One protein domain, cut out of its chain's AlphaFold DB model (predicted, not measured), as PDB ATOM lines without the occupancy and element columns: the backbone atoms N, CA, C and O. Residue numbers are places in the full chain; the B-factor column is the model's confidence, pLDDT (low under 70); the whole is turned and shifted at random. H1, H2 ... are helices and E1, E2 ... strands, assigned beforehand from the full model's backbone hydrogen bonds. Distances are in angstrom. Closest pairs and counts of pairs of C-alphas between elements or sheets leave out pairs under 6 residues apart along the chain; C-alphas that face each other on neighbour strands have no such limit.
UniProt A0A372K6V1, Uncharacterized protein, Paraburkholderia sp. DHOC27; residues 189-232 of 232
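Overview. This is residues 189 to 232 of the 232 residues of an uncharacterized protein of Paraburkholderia sp. DHOC27 (UniProt A0A372K6V1). Little regular structure is present: an extended rod in which the short helix H1 joins a narrow, folded-back ribbon, residues 191 to 208, to an open turn of chain ending in H2. In the ribbon, short antiparallel pairings tie residues 191 to 192 to 207 to 208, and 195 to 196 to E1. The printed part has 44 residues, with E1, H1 and H2 in that order, of mixed class and with 14 residues in named elements. The radius of gyration of the C-alphas is 15.0 A, and the spans are 46 by 21 by 13 A.

Along the chain. H1, residues 211 to 217, is 9.9 A long and begins at C-alpha 211 (163.430, 153.051, 144.275). H2 is residues 226 to 229, ending at C-alpha 229 (171.606, 170.259, 139.929). E1 is residues 202 to 204.

Arrangement. H1 and H2 are close but not clearly touching; their closest C-alphas, of Gln 217 and Ser 228, are 7.8 A apart. E1 is apart from H1 and H2, and pairs with no named strand. In H1 every O i to N i+4 pair is within hydrogen-bond range; H2 is too short for one, but its one O i to N i+3 pair is within range.

Size, cuts and confidence. The farthest C-alphas, of Lys 199 and Pro 226, are 46.4 A apart. The printed part has no cut, and no link is long. Residue 232 alone is under pLDDT 70.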
ATOM      1  N   PRO A 189     158.262 154.848 135.788       77.94
ATOM      2  CA  PRO A 189     157.098 155.673 136.081       77.94
ATOM      3  C   PRO A 189     156.084 154.951 136.976       77.94
ATOM      4  O   PRO A 189     155.849 153.746 136.836       77.94
ATOM      5  N   GLY A 190     155.426 155.728 137.839       83.44
ATOM      6  CA  GLY A 190     154.286 155.307 138.651       83.44
ATOM      7  C   GLY A 190     154.633 154.838 140.065       83.44
ATOM      8  O   GLY A 190     155.766 154.926 140.536       83.44
ATOM      9  N   GLU A 191     153.619 154.307 140.744       84.56
ATOM     10  CA  GLU A 191     153.687 153.885 142.143       84.56
ATOM     11  C   GLU A 191     153.243 152.422 142.291       84.56
ATOM     12  O   GLU A 191     152.508 151.863 141.466       84.56
ATOM     13  N   TYR A 192     153.742 151.755 143.323       77.81
ATOM     14  CA  TYR A 192     153.098 150.578 143.881       77.81
ATOM     15  C   TYR A 192     151.949 151.055 144.772       77.81
ATOM     16  O   TYR A 192     152.176 151.929 145.613       77.81
ATOM     17  N   PRO A 193     150.736 150.501 144.608       80.56
ATOM     18  CA  PRO A 193     149.591 150.909 145.408       80.56
ATOM     19  C   PRO A 193     149.808 150.585 146.889       80.56
ATOM     20  O   PRO A 193     150.564 149.672 147.236       80.56
ATOM     21  N   ALA A 194     149.110 151.319 147.756       82.56
ATOM     22  CA  ALA A 194     149.066 151.012 149.179       82.56
ATOM     23  C   ALA A 194     148.544 149.583 149.401       82.56
ATOM     24  O   ALA A 194     147.618 149.134 148.721       82.56
ATOM     25  N   THR A 195     149.132 148.865 150.358       78.56
ATOM     26  CA  THR A 195     148.563 147.600 150.838       78.56
ATOM     27  C   THR A 195     147.649 147.909 152.008       78.56
ATOM     28  O   THR A 195     148.086 148.523 152.982       78.56
ATOM     29  N   LEU A 196     146.394 147.482 151.908       83.00
ATOM     30  CA  LEU A 196     145.391 147.648 152.953       83.00
ATOM     31  C   LEU A 196     145.161 146.314 153.672       83.00
ATOM     32  O   LEU A 196     145.347 145.252 153.079       83.00
ATOM     33  N   ASP A 197     144.784 146.375 154.944       79.56
ATOM     34  CA  ASP A 197     144.223 145.240 155.671       79.56
ATOM     35  C   ASP A 197     142.750 145.016 155.291       79.56
ATOM     36  O   ASP A 197     142.132 145.829 154.596       79.56
ATOM     37  N   ASP A 198     142.166 143.920 155.777       80.44
ATOM     38  CA  ASP A 198     140.771 143.540 155.503       80.44
ATOM     39  C   ASP A 198     139.738 144.575 155.998       80.44
ATOM     40  O   ASP A 198     138.557 144.491 155.661       80.44
ATOM     41  N   LYS A 199     140.159 145.552 156.811       83.44
ATOM     42  CA  LYS A 199     139.328 146.626 157.372       83.44
ATOM     43  C   LYS A 199     139.595 147.981 156.705       83.44
ATOM     44  O   LYS A 199     139.047 148.988 157.149       83.44
ATOM     45  N   GLY A 200     140.416 148.020 155.653       76.94
ATOM     46  CA  GLY A 200     140.793 149.243 154.943       76.94
ATOM     47  C   GLY A 200     141.887 150.070 155.628       76.94
ATOM     48  O   GLY A 200     142.180 151.178 155.179       76.94
ATOM     49  N   GLY A 201     142.507 149.558 156.693       78.69
ATOM     50  CA  GLY A 201     143.667 150.162 157.342       78.69
ATOM     51  C   GLY A 201     144.931 150.002 156.497       78.69
ATOM     52  O   GLY A 201     145.165 148.960 155.894       78.69
ATOM     53  N   VAL A 202     145.772 151.035 156.430       82.81
ATOM     54  CA  VAL A 202     147.000 151.006 155.620       82.81
ATOM     55  C   VAL A 202     148.072 150.153 156.309       82.81
ATOM     56  O   VAL A 202     148.638 150.561 157.321       82.81
ATOM     57  N   ILE A 203     148.398 148.992 155.730       80.44
ATOM     58  CA  ILE A 203     149.541 148.150 156.134       80.44
ATOM     59  C   ILE A 203     150.844 148.734 155.582       80.44
ATOM     60  O   ILE A 203     151.875 148.741 156.258       80.44
ATOM     61  N   SER A 204     150.822 149.203 154.336       76.38
ATOM     62  CA  SER A 204     151.945 149.908 153.722       76.38
ATOM     63  C   SER A 204     151.433 151.008 152.794       76.38
ATOM     64  O   SER A 204     150.495 150.766 152.030       76.38
ATOM     65  N   PRO A 205     152.011 152.220 152.853       84.19
ATOM     66  CA  PRO A 205     151.588 153.311 151.987       84.19
ATOM     67  C   PRO A 205     151.935 153.015 150.525       84.19
ATOM     68  O   PRO A 205     152.795 152.175 150.229       84.19
ATOM     69  N   ALA A 206     151.279 153.739 149.615       85.31
ATOM     70  CA  ALA A 206     151.716 153.781 148.229       85.31
ATOM     71  C   ALA A 206     153.176 154.249 148.183       85.31
ATOM     72  O   ALA A 206     153.603 155.091 148.976       85.31
ATOM     73  N   ARG A 207     153.961 153.641 147.300       83.62
ATOM     74  CA  ARG A 207     155.400 153.892 147.205       83.62
ATOM     75  C   ARG A 207     155.801 154.007 145.752       83.62
ATOM     76  O   ARG A 207     155.418 153.177 144.935       83.62
ATOM     77  N   SER A 208     156.611 155.000 145.444       86.62
ATOM     78  CA  SER A 208     157.172 155.193 144.114       86.62
ATOM     79  C   SER A 208     157.911 153.945 143.608       86.62
ATOM     80  O   SER A 208     158.486 153.153 144.370       86.62
ATOM     81  N   ARG A 209     157.863 153.741 142.288       85.81
ATOM     82  CA  ARG A 209     158.628 152.692 141.598       85.81
ATOM     83  C   ARG A 209     160.085 153.100 141.363       85.81
ATOM     84  O   ARG A 209     160.906 152.223 141.092       85.81
ATOM     85  N   ASN A 210     160.431 154.375 141.557       90.25
ATOM     86  CA  ASN A 210     161.770 154.951 141.367       90.25
ATOM     87  C   ASN A 210     162.742 154.661 142.520       90.25
ATOM     88  O   ASN A 210     163.591 155.479 142.864       90.25
ATOM     89  N   VAL A 211     162.670 153.454 143.083       89.81
ATOM     90  CA  VAL A 211     163.430 153.051 144.275       89.81
ATOM     91  C   VAL A 211     164.945 153.233 144.097       89.81
ATOM     92  O   VAL A 211     165.637 153.562 145.054       89.81
ATOM     93  N   LEU A 212     165.488 153.006 142.895       92.38
ATOM     94  CA  LEU A 212     166.925 153.181 142.638       92.38
ATOM     95  C   LEU A 212     167.338 154.655 142.639       92.38
ATOM     96  O   LEU A 212     168.336 154.991 143.268       92.38
ATOM     97  N   GLN A 213     166.569 155.520 141.975       93.50
ATOM     98  CA  GLN A 213     166.836 156.956 141.957       93.50
ATOM     99  C   GLN A 213     166.730 157.546 143.362       93.50
ATOM    100  O   GLN A 213     167.660 158.206 143.814       93.50
ATOM    101  N   GLU A 214     165.680 157.198 144.102       94.06
ATOM    102  CA  GLU A 214     165.504 157.628 145.493       94.06
ATOM    103  C   GLU A 214     166.677 157.195 146.375       94.06
ATOM    104  O   GLU A 214     167.174 157.970 147.189       94.06
ATOM    105  N   ARG A 215     167.177 155.968 146.191       94.62
ATOM    106  CA  ARG A 215     168.343 155.479 146.936       94.62
ATOM    107  C   ARG A 215     169.642 156.179 146.552       94.62
ATOM    108  O   ARG A 215     170.488 156.348 147.421       94.62
ATOM    109  N   ILE A 216     169.820 156.578 145.296       96.50
ATOM    110  CA  ILE A 216     170.979 157.375 144.867       96.50
ATOM    111  C   ILE A 216     170.877 158.800 145.437       96.50
ATOM    112  O   ILE A 216     171.851 159.311 145.982       96.50
ATOM    113  N   GLN A 217     169.690 159.413 145.386       95.62
ATOM    114  CA  GLN A 217     169.417 160.746 145.941       95.62
ATOM    115  C   GLN A 217     169.557 160.801 147.468       95.62
ATOM    116  O   GLN A 217     169.918 161.842 148.010       95.62
ATOM    117  N   ALA A 218     169.308 159.689 148.161       96.12
ATOM    118  CA  ALA A 218     169.481 159.575 149.609       96.12
ATOM    119  C   ALA A 218     170.952 159.520 150.060       96.12
ATOM    120  O   ALA A 218     171.220 159.515 151.261       96.12
ATOM    121  N   ALA A 219     171.914 159.455 149.133       97.56
ATOM    122  CA  ALA A 219     173.325 159.503 149.482       97.56
ATOM    123  C   ALA A 219     173.680 160.840 150.142       97.56
ATOM    124  O   ALA A 219     173.313 161.909 149.653       97.56
ATOM    125  N   VAL A 220     174.485 160.795 151.203       97.56
ATOM    126  CA  VAL A 220     174.913 161.995 151.943       97.56
ATOM    127  C   VAL A 220     175.665 162.975 151.036       97.56
ATOM    128  O   VAL A 220     175.557 164.185 151.197       97.56
ATOM    129  N   ASN A 221     176.389 162.456 150.043       97.12
ATOM    130  CA  ASN A 221     177.136 163.242 149.063       97.12
ATOM    131  C   ASN A 221     176.368 163.496 147.750       97.12
ATOM    132  O   ASN A 221     176.981 163.885 146.755       97.12
ATOM    133  N   TRP A 222     175.048 163.276 147.702       96.88
ATOM    134  CA  TRP A 222     174.263 163.536 146.491       96.88
ATOM    135  C   TRP A 222     174.271 165.016 146.093       96.88
ATOM    136  O   TRP A 222     174.446 165.324 144.919       96.88
ATOM    137  N   SER A 223     174.155 165.941 147.047       95.19
ATOM    138  CA  SER A 223     174.147 167.393 146.783       95.19
ATOM    139  C   SER A 223     175.431 167.912 146.116       95.19
ATOM    140  O   SER A 223     175.422 168.953 145.458       95.19
ATOM    141  N   GLU A 224     176.535 167.182 146.262       94.88
ATOM    142  CA  GLU A 224     177.822 167.475 145.626       94.88
ATOM    143  C   GLU A 224     177.918 166.884 144.212       94.88
ATOM    144  O   GLU A 224     178.721 167.333 143.391       94.88
ATOM    145  N   HIS A 225     177.097 165.878 143.909       95.44
ATOM    146  CA  HIS A 225     177.113 165.181 142.635       95.44
ATOM    147  C   HIS A 225     176.573 166.081 141.503       95.44
ATOM    148  O   HIS A 225     175.522 166.702 141.683       95.44
ATOM    149  N   PRO A 226     177.207 166.140 140.311       92.56
ATOM    150  CA  PRO A 226     176.790 167.038 139.225       92.56
ATOM    151  C   PRO A 226     175.318 166.914 138.812       92.56
ATOM    152  O   PRO A 226     174.664 167.926 138.559       92.56
ATOM    153  N   LEU A 227     174.777 165.689 138.792       93.38
ATOM    154  CA  LEU A 227     173.375 165.454 138.426       93.38
ATOM    155  C   LEU A 227     172.370 166.053 139.411       93.38
ATOM    156  O   LEU A 227     171.280 166.392 138.974       93.38
ATOM    157  N   SER A 228     172.719 166.264 140.685       92.62
ATOM    158  CA  SER A 228     171.786 166.831 141.678       92.62
ATOM    159  C   SER A 228     171.257 168.219 141.306       92.62
ATOM    160  O   SER A 228     170.202 168.636 141.770       92.62
ATOM    161  N   LYS A 229     171.985 168.937 140.442       90.06
ATOM    162  CA  LYS A 229     171.606 170.259 139.929       90.06
ATOM    163  C   LYS A 229     170.729 170.183 138.679       90.06
ATOM    164  O   LYS A 229     170.116 171.180 138.308       90.06
ATOM    165  N   LEU A 230     170.721 169.031 138.014       86.19
ATOM    166  CA  LEU A 230     170.066 168.804 136.727       86.19
ATOM    167  C   LEU A 230     168.759 168.028 136.882       86.19
ATOM    168  O   LEU A 230     167.821 168.260 136.124       86.19
ATOM    169  N   VAL A 231     168.694 167.131 137.863       81.50
ATOM    170  CA  VAL A 231     167.560 166.235 138.087       81.50
ATOM    171  C   VAL A 231     166.911 166.595 139.423       81.50
ATOM    172  O   VAL A 231     167.608 166.782 140.420       81.50
ATOM    173  N   ARG A 232     165.588 166.767 139.420       59.09
ATOM    174  CA  ARG A 232     164.791 167.069 140.614       59.09
ATOM    175  C   ARG A 232     164.064 165.818 141.066       59.09
ATOM    176  O   ARG A 232     163.446 165.182 140.187       59.09
TER     177      ARG A 232